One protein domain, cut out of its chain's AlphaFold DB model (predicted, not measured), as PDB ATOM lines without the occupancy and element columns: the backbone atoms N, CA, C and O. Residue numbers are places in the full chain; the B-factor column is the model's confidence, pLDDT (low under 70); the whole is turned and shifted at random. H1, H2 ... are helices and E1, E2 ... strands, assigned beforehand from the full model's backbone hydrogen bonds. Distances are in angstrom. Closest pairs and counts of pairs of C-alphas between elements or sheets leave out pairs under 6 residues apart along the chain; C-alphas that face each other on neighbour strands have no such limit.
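AT A GLANCE: This is residues 2 to 82 of the 83 residues of an uncharacterized protein of Pocillopora damicornis (UniProt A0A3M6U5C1). With little regular structure, this is a small body of loops round a short two-strand hairpin, E1 and E2, from which a long arm sticks out, residues 2 to 26, with helix H1 at its far end. The 81 printed residues hold H1, E1 and E2 in that order, an antiparallel pair of strands and a mixed class, with 21 residues in named elements. The whole is extended, radius of gyration of the C-alphas 21.2 A, spanning 70 by 25 by 19 A.

IN THESE COORDINATES: Find C-alpha 2 at (-15.785, 33.590, -26.142); from there H1, residues 2 to 16, runs 21.2 A. E1 is residues 40 to 42, and E2, residues 79 to 81, ends at C-alpha 81, (-24.867, -14.290, -41.539).

HOW THE PARTS SIT: Look at the hairpin E1 and E2, antiparallel at 156 degrees: N 41 and O 80 are within hydrogen-bond range at 2.9 A. H1 and E2 are apart; in H1 every O i to N i+4 pair is within hydrogen-bond range.

THE WHOLE: The C-alphas of Phe 2 and Glu 72, the two farthest apart, are 71.3 A apart. The printed part has no cut; both links are long, 23 and 36 residues. Confidence is under 70 at residue 2, residues 13 to 24 and residues 35 to 38.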
ATOM      1  N   PHE A   2     -14.862  34.290 -25.222       68.31
ATOM      2  CA  PHE A   2     -15.785  33.590 -26.142       68.31
ATOM      3  C   PHE A   2     -15.148  32.937 -27.386       68.31
ATOM      4  O   PHE A   2     -15.546  31.838 -27.763       68.31
ATOM      5  N   ARG A   3     -14.124  33.551 -28.000       72.38
ATOM      6  CA  ARG A   3     -13.435  32.974 -29.175       72.38
ATOM      7  C   ARG A   3     -12.731  31.644 -28.884       72.38
ATOM      8  O   ARG A   3     -12.773  30.749 -29.714       72.38
ATOM      9  N   VAL A   4     -12.121  31.508 -27.707       78.19
ATOM     10  CA  VAL A   4     -11.399  30.286 -27.312       78.19
ATOM     11  C   VAL A   4     -12.385  29.141 -27.090       78.19
ATOM     12  O   VAL A   4     -12.160  28.032 -27.561       78.19
ATOM     13  N   ILE A   5     -13.522  29.436 -26.454       82.25
ATOM     14  CA  ILE A   5     -14.608  28.473 -26.231       82.25
ATOM     15  C   ILE A   5     -15.153  27.964 -27.570       82.25
ATOM     16  O   ILE A   5     -15.323  26.764 -27.749       82.25
ATOM     17  N   PHE A   6     -15.368  28.857 -28.538       82.94
ATOM     18  CA  PHE A   6     -15.875  28.472 -29.854       82.94
ATOM     19  C   PHE A   6     -14.899  27.571 -30.626       82.94
ATOM     20  O   PHE A   6     -15.314  26.577 -31.217       82.94
ATOM     21  N   ILE A   7     -13.597  27.870 -30.564       83.50
ATOM     22  CA  ILE A   7     -12.546  27.048 -31.187       83.50
ATOM     23  C   ILE A   7     -12.469  25.666 -30.526       83.50
ATOM     24  O   ILE A   7     -12.366  24.666 -31.230       83.50
ATOM     25  N   LEU A   8     -12.582  25.593 -29.198       83.44
ATOM     26  CA  LEU A   8     -12.600  24.325 -28.464       83.44
ATOM     27  C   LEU A   8     -13.826  23.472 -28.812       83.44
ATOM     28  O   LEU A   8     -13.691  22.267 -29.006       83.44
ATOM     29  N   ILE A   9     -15.005  24.086 -28.958       82.88
ATOM     30  CA  ILE A   9     -16.225  23.385 -29.385       82.88
ATOM     31  C   ILE A   9     -16.079  22.861 -30.818       82.88
ATOM     32  O   ILE A   9     -16.447  21.717 -31.089       82.88
ATOM     33  N   LEU A  10     -15.524  23.662 -31.736       78.31
ATOM     34  CA  LEU A  10     -15.276  23.216 -33.109       78.31
ATOM     35  C   LEU A  10     -14.269  22.063 -33.153       78.31
ATOM     36  O   LEU A  10     -14.527  21.059 -33.811       78.31
ATOM     37  N   ALA A  11     -13.155  22.179 -32.429       77.25
ATOM     38  CA  ALA A  11     -12.132  21.141 -32.363       77.25
ATOM     39  C   ALA A  11     -12.694  19.836 -31.779       77.25
ATOM     40  O   ALA A  11     -12.474  18.770 -32.348       77.25
ATOM     41  N   ALA A  12     -13.491  19.914 -30.708       74.56
ATOM     42  CA  ALA A  12     -14.161  18.754 -30.129       74.56
ATOM     43  C   ALA A  12     -15.117  18.082 -31.125       74.56
ATOM     44  O   ALA A  12     -15.101  16.861 -31.244       74.56
ATOM     45  N   ARG A  13     -15.907  18.852 -31.890       69.81
ATOM     46  CA  ARG A  13     -16.805  18.291 -32.917       69.81
ATOM     47  C   ARG A  13     -16.054  17.624 -34.067       69.81
ATOM     48  O   ARG A  13     -16.468  16.559 -34.511       69.81
ATOM     49  N   VAL A  14     -14.952  18.213 -34.528       67.69
ATOM     50  CA  VAL A  14     -14.116  17.638 -35.596       67.69
ATOM     51  C   VAL A  14     -13.423  16.351 -35.126       67.69
ATOM     52  O   VAL A  14     -13.386  15.364 -35.862       67.69
ATOM     53  N   LEU A  15     -12.939  16.324 -33.881       63.94
ATOM     54  CA  LEU A  15     -12.335  15.134 -33.277       63.94
ATOM     55  C   LEU A  15     -13.358  14.010 -33.038       63.94
ATOM     56  O   LEU A  15     -13.026  12.846 -33.238       63.94
ATOM     57  N   TYR A  16     -14.604  14.333 -32.671       61.50
ATOM     58  CA  TYR A  16     -15.663  13.330 -32.471       61.50
ATOM     59  C   TYR A  16     -16.222  12.751 -33.781       61.50
ATOM     60  O   TYR A  16     -16.705  11.624 -33.798       61.50
ATOM     61  N   SER A  17     -16.168  13.505 -34.881       58.81
ATOM     62  CA  SER A  17     -16.838  13.142 -36.139       58.81
ATOM     63  C   SER A  17     -16.057  12.170 -37.033       58.81
ATOM     64  O   SER A  17     -16.597  11.739 -38.044       58.81
ATOM     65  N   SER A  18     -14.793  11.851 -36.736       53.16
ATOM     66  CA  SER A  18     -13.892  11.244 -37.735       53.16
ATOM     67  C   SER A  18     -13.563   9.756 -37.549       53.16
ATOM     68  O   SER A  18     -12.854   9.209 -38.387       53.16
ATOM     69  N   ASN A  19     -14.063   9.067 -36.513       50.47
ATOM     70  CA  ASN A  19     -13.636   7.680 -36.228       50.47
ATOM     71  C   ASN A  19     -14.731   6.665 -35.834       50.47
ATOM     72  O   ASN A  19     -14.395   5.526 -35.514       50.47
ATOM     73  N   LEU A  20     -16.021   7.019 -35.879       54.53
ATOM     74  CA  LEU A  20     -17.099   6.173 -35.326       54.53
ATOM     75  C   LEU A  20     -18.078   5.590 -36.361       54.53
ATOM     76  O   LEU A  20     -18.767   4.616 -36.062       54.53
ATOM     77  N   ASP A  21     -18.114   6.105 -37.593       56.69
ATOM     78  CA  ASP A  21     -19.250   5.846 -38.495       56.69
ATOM     79  C   ASP A  21     -19.357   4.409 -39.043       56.69
ATOM     80  O   ASP A  21     -20.447   3.978 -39.416       56.69
ATOM     81  N   CYS A  22     -18.279   3.616 -39.038       64.19
ATOM     82  CA  CYS A  22     -18.303   2.255 -39.606       64.19
ATOM     83  C   CYS A  22     -17.888   1.130 -38.648       64.19
ATOM     84  O   CYS A  22     -17.867  -0.028 -39.062       64.19
ATOM     85  N   ARG A  23     -17.544   1.430 -37.389       61.84
ATOM     86  CA  ARG A  23     -17.106   0.410 -36.411       61.84
ATOM     87  C   ARG A  23     -18.126   0.131 -35.313       61.84
ATOM     88  O   ARG A  23     -18.267  -1.024 -34.924       61.84
ATOM     89  N   ASP A  24     -18.897   1.135 -34.909       63.56
ATOM     90  CA  ASP A  24     -19.851   1.000 -33.797       63.56
ATOM     91  C   ASP A  24     -21.267   0.605 -34.250       63.56
ATOM     92  O   ASP A  24     -22.169   0.373 -33.442       63.56
ATOM     93  N   ASN A  25     -21.464   0.444 -35.559       71.38
ATOM     94  CA  ASN A  25     -22.715  -0.021 -36.141       71.38
ATOM     95  C   ASN A  25     -22.746  -1.553 -36.202       71.38
ATOM     96  O   ASN A  25     -22.529  -2.155 -37.253       71.38
ATOM     97  N   SER A  26     -23.031  -2.187 -35.059       77.69
ATOM     98  CA  SER A  26     -23.281  -3.632 -34.996       77.69
ATOM     99  C   SER A  26     -24.275  -4.065 -36.080       77.69
ATOM    100  O   SER A  26     -25.348  -3.472 -36.234       77.69
ATOM    101  N   LEU A  27     -23.958  -5.167 -36.770       80.12
ATOM    102  CA  LEU A  27     -24.865  -5.835 -37.714       80.12
ATOM    103  C   LEU A  27     -26.086  -6.463 -37.019       80.12
ATOM    104  O   LEU A  27     -26.965  -7.008 -37.679       80.12
ATOM    105  N   ARG A  28     -26.158  -6.367 -35.684       83.19
ATOM    106  CA  ARG A  28     -27.279  -6.805 -34.842       83.19
ATOM    107  C   ARG A  28     -27.607  -8.289 -35.000       83.19
ATOM    108  O   ARG A  28     -28.768  -8.677 -34.948       83.19
ATOM    109  N   VAL A  29     -26.576  -9.127 -35.126       86.25
ATOM    110  CA  VAL A  29     -26.714 -10.598 -35.155       86.25
ATOM    111  C   VAL A  29     -27.338 -11.130 -33.852       86.25
ATOM    112  O   VAL A  29     -28.036 -12.143 -33.867       86.25
ATOM    113  N   GLU A  30     -27.168 -10.408 -32.740       86.94
ATOM    114  CA  GLU A  30     -27.845 -10.652 -31.454       86.94
ATOM    115  C   GLU A  30     -29.378 -10.555 -31.550       86.94
ATOM    116  O   GLU A  30     -30.097 -11.265 -30.850       86.94
ATOM    117  N   ASP A  31     -29.898  -9.694 -32.431       82.06
ATOM    118  CA  ASP A  31     -31.330  -9.442 -32.565       82.06
ATOM    119  C   ASP A  31     -31.986 -10.523 -33.436       82.06
ATOM    120  O   ASP A  31     -31.878 -10.541 -34.668       82.06
ATOM    121  N   PHE A  32     -32.725 -11.417 -32.776       75.44
ATOM    122  CA  PHE A  32     -33.505 -12.486 -33.406       75.44
ATOM    123  C   PHE A  32     -34.544 -11.985 -34.422       75.44
ATOM    124  O   PHE A  32     -34.976 -12.766 -35.270       75.44
ATOM    125  N   LYS A  33     -34.960 -10.713 -34.351       73.62
ATOM    126  CA  LYS A  33     -35.929 -10.123 -35.286       73.62
ATOM    127  C   LYS A  33     -35.275  -9.569 -36.548       73.62
ATOM    128  O   LYS A  33     -35.948  -9.501 -37.571       73.62
ATOM    129  N   ARG A  34     -34.000  -9.165 -36.489       70.88
ATOM    130  CA  ARG A  34     -33.290  -8.570 -37.636       70.88
ATOM    131  C   ARG A  34     -32.610  -9.603 -38.503       70.88
ATOM    132  O   ARG A  34     -32.825  -9.620 -39.705       70.88
ATOM    133  N   VAL A  35     -31.860 -10.502 -37.884       67.38
ATOM    134  CA  VAL A  35     -31.372 -11.693 -38.570       67.38
ATOM    135  C   VAL A  35     -32.337 -12.794 -38.165       67.38
ATOM    136  O   VAL A  35     -32.158 -13.369 -37.104       67.38
ATOM    137  N   SER A  36     -33.426 -13.038 -38.893       56.34
ATOM    138  CA  SER A  36     -34.385 -14.099 -38.521       56.34
ATOM    139  C   SER A  36     -33.838 -15.492 -38.883       56.34
ATOM    140  O   SER A  36     -32.775 -15.604 -39.488       56.34
ATOM    141  N   GLY A  37     -34.509 -16.575 -38.475       53.41
ATOM    142  CA  GLY A  37     -34.020 -17.969 -38.527       53.41
ATOM    143  C   GLY A  37     -33.608 -18.548 -39.895       53.41
ATOM    144  O   GLY A  37     -33.186 -19.698 -39.930       53.41
ATOM    145  N   GLY A  38     -33.687 -17.783 -40.990       58.47
ATOM    146  CA  GLY A  38     -33.107 -18.118 -42.303       58.47
ATOM    147  C   GLY A  38     -31.840 -17.327 -42.673       58.47
ATOM    148  O   GLY A  38     -31.243 -17.580 -43.717       58.47
ATOM    149  N   GLY A  39     -31.438 -16.362 -41.839       76.25
ATOM    150  CA  GLY A  39     -30.309 -15.460 -42.072       76.25
ATOM    151  C   GLY A  39     -28.978 -15.964 -41.520       76.25
ATOM    152  O   GLY A  39     -27.943 -15.533 -41.997       76.25
ATOM    153  N   ILE A  40     -28.961 -16.903 -40.569       87.19
ATOM    154  CA  ILE A  40     -27.717 -17.574 -40.157       87.19
ATOM    155  C   ILE A  40     -27.738 -18.992 -40.710       87.19
ATOM    156  O   ILE A  40     -28.526 -19.825 -40.267       87.19
ATOM    157  N   VAL A  41     -26.878 -19.251 -41.690       90.75
ATOM    158  CA  VAL A  41     -26.729 -20.558 -42.336       90.75
ATOM    159  C   VAL A  41     -25.333 -21.101 -42.081       90.75
ATOM    160  O   VAL A  41     -24.390 -20.335 -41.902       90.75
ATOM    161  N   ALA A  42     -25.189 -22.418 -42.088       94.31
ATOM    162  CA  ALA A  42     -23.896 -23.076 -41.948       94.31
ATOM    163  C   ALA A  42     -23.737 -24.161 -43.012       94.31
ATOM    164  O   ALA A  42     -24.740 -24.684 -43.503       94.31
ATOM    165  N   SER A  43     -22.495 -24.520 -43.334       96.06
ATOM    166  CA  SER A  43     -22.193 -25.725 -44.126       96.06
ATOM    167  C   SER A  43     -22.774 -26.978 -43.475       96.06
ATOM    168  O   SER A  43     -23.354 -27.835 -44.137       96.06
ATOM    169  N   SER A  44     -22.621 -27.073 -42.156       96.25
ATOM    170  CA  SER A  44     -23.113 -28.161 -41.331       96.25
ATOM    171  C   SER A  44     -23.304 -27.701 -39.887       96.25
ATOM    172  O   SER A  44     -22.918 -26.598 -39.490       96.25
ATOM    173  N   TRP A  45     -23.912 -28.564 -39.083       95.62
ATOM    174  CA  TRP A  45     -24.008 -28.376 -37.644       95.62
ATOM    175  C   TRP A  45     -24.044 -29.728 -36.931       95.62
ATOM    176  O   TRP A  45     -24.251 -30.767 -37.574       95.62
ATOM    177  N   PHE A  46     -23.839 -29.721 -35.615       95.81
ATOM    178  CA  PHE A  46     -23.874 -30.907 -34.756       95.81
ATOM    179  C   PHE A  46     -25.311 -31.424 -34.550       95.81
ATOM    180  O   PHE A  46     -25.887 -31.388 -33.466       95.81
ATOM    181  N   SER A  47     -25.909 -31.884 -35.644       91.00
ATOM    182  CA  SER A  47     -27.257 -32.443 -35.703       91.00
ATOM    183  C   SER A  47     -27.334 -33.806 -34.992       91.00
ATOM    184  O   SER A  47     -26.380 -34.589 -35.092       91.00
ATOM    185  N   PRO A  48     -28.453 -34.126 -34.308       93.12
ATOM    186  CA  PRO A  48     -29.724 -33.384 -34.275       93.12
ATOM    187  C   PRO A  48     -29.890 -32.411 -33.091       93.12
ATOM    188  O   PRO A  48     -31.003 -31.979 -32.803       93.12
ATOM    189  N   TYR A  49     -28.820 -32.061 -32.382       94.50
ATOM    190  CA  TYR A  49     -28.902 -31.302 -31.133       94.50
ATOM    191  C   TYR A  49     -29.167 -29.807 -31.380       94.50
ATOM    192  O   TYR A  49     -28.260 -29.054 -31.732       94.50
ATOM    193  N   SER A  50     -30.416 -29.369 -31.192       92.56
ATOM    194  CA  SER A  50     -30.898 -28.013 -31.518       92.56
ATOM    195  C   SER A  50     -30.138 -26.864 -30.850       92.56
ATOM    196  O   SER A  50     -30.136 -25.752 -31.379       92.56
ATOM    197  N   ASP A  51     -29.479 -27.124 -29.723       95.31
ATOM    198  CA  ASP A  51     -28.657 -26.146 -28.997       95.31
ATOM    199  C   ASP A  51     -27.374 -25.783 -29.759       95.31
ATOM    200  O   ASP A  51     -26.740 -24.775 -29.451       95.31
ATOM    201  N   PHE A  52     -27.034 -26.571 -30.789       95.56
ATOM    202  CA  PHE A  52     -25.893 -26.371 -31.681       95.56
ATOM    203  C   PHE A  52     -26.270 -25.941 -33.105       95.56
ATOM    204  O   PHE A  52     -25.412 -25.874 -33.993       95.56
ATOM    205  N   ALA A  53     -27.556 -25.679 -33.354       93.62
ATOM    206  CA  ALA A  53     -28.045 -25.271 -34.665       93.62
ATOM    207  C   ALA A  53     -27.462 -23.911 -35.098       93.62
ATOM    208  O   ALA A  53     -27.128 -23.083 -34.249       93.62
ATOM    209  N   PRO A  54     -27.391 -23.609 -36.409       92.81
ATOM    210  CA  PRO A  54     -26.797 -22.361 -36.902       92.81
ATOM    211  C   PRO A  54     -27.386 -21.094 -36.265       92.81
ATOM    212  O   PRO A  54     -26.658 -20.159 -35.941       92.81
ATOM    213  N   CYS A  55     -28.696 -21.076 -36.003       89.50
ATOM    214  CA  CYS A  55     -29.382 -19.940 -35.385       89.50
ATOM    215  C   CYS A  55     -28.947 -19.643 -33.940       89.50
ATOM    216  O   CYS A  55     -29.224 -18.541 -33.458       89.50
ATOM    217  N   GLN A  56     -28.285 -20.594 -33.273       92.62
ATOM    218  CA  GLN A  56     -27.775 -20.447 -31.914       92.62
ATOM    219  C   GLN A  56     -26.414 -19.742 -31.871       92.62
ATOM    220  O   GLN A  56     -26.046 -19.232 -30.820       92.62
ATOM    221  N   GLY A  57     -25.693 -19.638 -32.995       91.62
ATOM    222  CA  GLY A  57     -24.380 -18.981 -33.098       91.62
ATOM    223  C   GLY A  57     -24.403 -17.450 -32.989       91.62
ATOM    224  O   GLY A  57     -23.505 -16.780 -33.495       91.62
ATOM    225  N   ARG A  58     -25.444 -16.876 -32.383       90.88
ATOM    226  CA  ARG A  58     -25.553 -15.433 -32.156       90.88
ATOM    227  C   ARG A  58     -24.707 -15.029 -30.966       90.88
ATOM    228  O   ARG A  58     -24.599 -15.765 -29.987       90.88
ATOM    229  N   LEU A  59     -24.179 -13.813 -31.029       91.00
ATOM    230  CA  LEU A  59     -23.507 -13.214 -29.888       91.00
ATOM    231  C   LEU A  59     -24.480 -13.131 -28.691       91.00
ATOM    232  O   LEU A  59     -25.679 -12.916 -28.872       91.00
ATOM    233  N   ASN A  60     -23.966 -13.376 -27.482       91.88
ATOM    234  CA  ASN A  60     -24.712 -13.359 -26.215       91.88
ATOM    235  C   ASN A  60     -25.964 -14.259 -26.147       91.88
ATOM    236  O   ASN A  60     -26.846 -14.047 -25.312       91.88
ATOM    237  N   ASN A  61     -26.045 -15.302 -26.976       90.31
ATOM    238  CA  ASN A  61     -27.126 -16.270 -26.872       90.31
ATOM    239  C   ASN A  61     -26.913 -17.225 -25.688       90.31
ATOM    240  O   ASN A  61     -25.971 -18.008 -25.662       90.31
ATOM    241  N   GLN A  62     -27.827 -17.198 -24.719       91.56
ATOM    242  CA  GLN A  62     -27.760 -18.060 -23.533       91.56
ATOM    243  C   GLN A  62     -28.312 -19.472 -23.768       91.56
ATOM    244  O   GLN A  62     -28.139 -20.344 -22.922       91.56
ATOM    245  N   LYS A  63     -29.003 -19.705 -24.891       88.81
ATOM    246  CA  LYS A  63     -29.631 -21.001 -25.193       88.81
ATOM    247  C   LYS A  63     -28.671 -22.013 -25.815       88.81
ATOM    248  O   LYS A  63     -28.989 -23.193 -25.841       88.81
ATOM    249  N   GLY A  64     -27.535 -21.560 -26.342       92.44
ATOM    250  CA  GLY A  64     -26.593 -22.415 -27.051       92.44
ATOM    251  C   GLY A  64     -25.602 -21.621 -27.892       92.44
ATOM    252  O   GLY A  64     -25.489 -20.404 -27.769       92.44
ATOM    253  N   THR A  65     -24.896 -22.325 -28.769       94.81
ATOM    254  CA  THR A  65     -23.911 -21.764 -29.708       94.81
ATOM    255  C   THR A  65     -23.996 -22.518 -31.032       94.81
ATOM    256  O   THR A  65     -24.729 -23.486 -31.123       94.81
ATOM    257  N   TRP A  66     -23.273 -22.132 -32.078       94.94
ATOM    258  CA  TRP A  66     -23.152 -22.992 -33.260       94.94
ATOM    259  C   TRP A  66     -21.936 -23.910 -33.120       94.94
ATOM    260  O   TRP A  66     -20.836 -23.441 -32.831       94.94
ATOM    261  N   CYS A  67     -22.131 -25.202 -33.390       96.31
ATOM    262  CA  CYS A  67     -21.044 -26.167 -33.562       96.31
ATOM    263  C   CYS A  67     -21.200 -26.849 -34.917       96.31
ATOM    264  O   CYS A  67     -22.287 -27.334 -35.236       96.31
ATOM    265  N   SER A  68     -20.119 -26.928 -35.692       96.94
ATOM    266  CA  SER A  68     -20.089 -27.691 -36.940       96.94
ATOM    267  C   SER A  68     -20.234 -29.193 -36.690       96.94
ATOM    268  O   SER A  68     -20.126 -29.681 -35.563       96.94
ATOM    269  N   ASN A  69     -20.451 -29.959 -37.757       95.75
ATOM    270  CA  ASN A  69     -20.327 -31.409 -37.674       95.75
ATOM    271  C   ASN A  69     -18.855 -31.823 -37.474       95.75
ATOM    272  O   ASN A  69     -17.947 -30.986 -37.481       95.75
ATOM    273  N   ARG A  70     -18.620 -33.126 -37.287       93.69
ATOM    274  CA  ARG A  70     -17.265 -33.658 -37.124       93.69
ATOM    275  C   ARG A  70     -16.396 -33.349 -38.357       93.69
ATOM    276  O   ARG A  70     -16.934 -33.372 -39.471       93.69
ATOM    277  N   PRO A  71     -15.078 -33.136 -38.184       93.19
ATOM    278  CA  PRO A  71     -14.175 -32.782 -39.281       93.19
ATOM    279  C   PRO A  71     -14.181 -33.769 -40.455       93.19
ATOM    280  O   PRO A  71     -13.938 -33.371 -41.587       93.19
ATOM    281  N   GLU A  72     -14.504 -35.047 -40.224       96.19
ATOM    282  CA  GLU A  72     -14.571 -36.055 -41.292       96.19
ATOM    283  C   GLU A  72     -15.776 -35.851 -42.221       96.19
ATOM    284  O   GLU A  72     -15.748 -36.272 -43.375       96.19
ATOM    285  N   LYS A  73     -16.850 -35.229 -41.718       94.19
ATOM    286  CA  LYS A  73     -18.077 -34.946 -42.479       94.19
ATOM    287  C   LYS A  73     -18.079 -33.550 -43.088       94.19
ATOM    288  O   LYS A  73     -18.660 -33.358 -44.149       94.19
ATOM    289  N   ASP A  74     -17.466 -32.592 -42.402       96.25
ATOM    290  CA  ASP A  74     -17.332 -31.215 -42.861       96.25
ATOM    291  C   ASP A  74     -15.932 -30.690 -42.512       96.25
ATOM    292  O   ASP A  74     -15.735 -30.088 -41.454       96.25
ATOM    293  N   PRO A  75     -14.932 -30.942 -43.372       96.06
ATOM    294  CA  PRO A  75     -13.543 -30.579 -43.099       96.06
ATOM    295  C   PRO A  75     -13.281 -29.072 -43.201       96.06
ATOM    296  O   PRO A  75     -12.197 -28.609 -42.847       96.06
ATOM    297  N   ARG A  76     -14.236 -28.291 -43.726       97.25
ATOM    298  CA  ARG A  76     -14.099 -26.844 -43.941       97.25
ATOM    299  C   ARG A  76     -15.372 -26.120 -43.496       97.25
ATOM    300  O   ARG A  76     -16.052 -25.519 -44.332       97.25
ATOM    301  N   PRO A  77     -15.689 -26.168 -42.193       97.00
ATOM    302  CA  PRO A  77     -16.950 -25.658 -41.707       97.00
ATOM    303  C   PRO A  77     -17.014 -24.136 -41.809       97.00
ATOM    304  O   PRO A  77     -16.032 -23.436 -41.555       97.00
ATOM    305  N   TYR A  78     -18.195 -23.618 -42.139       96.06
ATOM    306  CA  TYR A  78     -18.466 -22.186 -42.128       96.06
ATOM    307  C   TYR A  78     -19.823 -21.872 -41.503       96.06
ATOM    308  O   TYR A  78     -20.767 -22.660 -41.583       96.06
ATOM    309  N   LEU A  79     -19.913 -20.664 -40.950       94.06
ATOM    310  CA  LEU A  79     -21.139 -20.016 -40.510       94.06
ATOM    311  C   LEU A  79     -21.239 -18.675 -41.238       94.06
ATOM    312  O   LEU A  79     -20.274 -17.914 -41.286       94.06
ATOM    313  N   GLN A  80     -22.395 -18.389 -41.819       91.62
ATOM    314  CA  GLN A  80     -22.638 -17.181 -42.593       91.62
ATOM    315  C   GLN A  80     -23.887 -16.480 -42.071       91.62
ATOM    316  O   GLN A  80     -24.966 -17.071 -42.038       91.62
ATOM    317  N   ALA A  81     -23.746 -15.196 -41.741       87.31
ATOM    318  CA  ALA A  81     -24.867 -14.290 -41.539       87.31
ATOM    319  C   ALA A  81     -25.228 -13.602 -42.869       87.31
ATOM    320  O   ALA A  81     -24.364 -13.054 -43.553       87.31
ATOM    321  N   ARG A  82     -26.503 -13.657 -43.244       77.31
ATOM    322  CA  ARG A  82     -27.138 -12.984 -44.377       77.31
ATOM    323  C   ARG A  82     -28.037 -11.890 -43.811       77.31
ATOM    324  O   ARG A  82     -28.793 -12.151 -42.875       77.31
TER     325      ARG A  82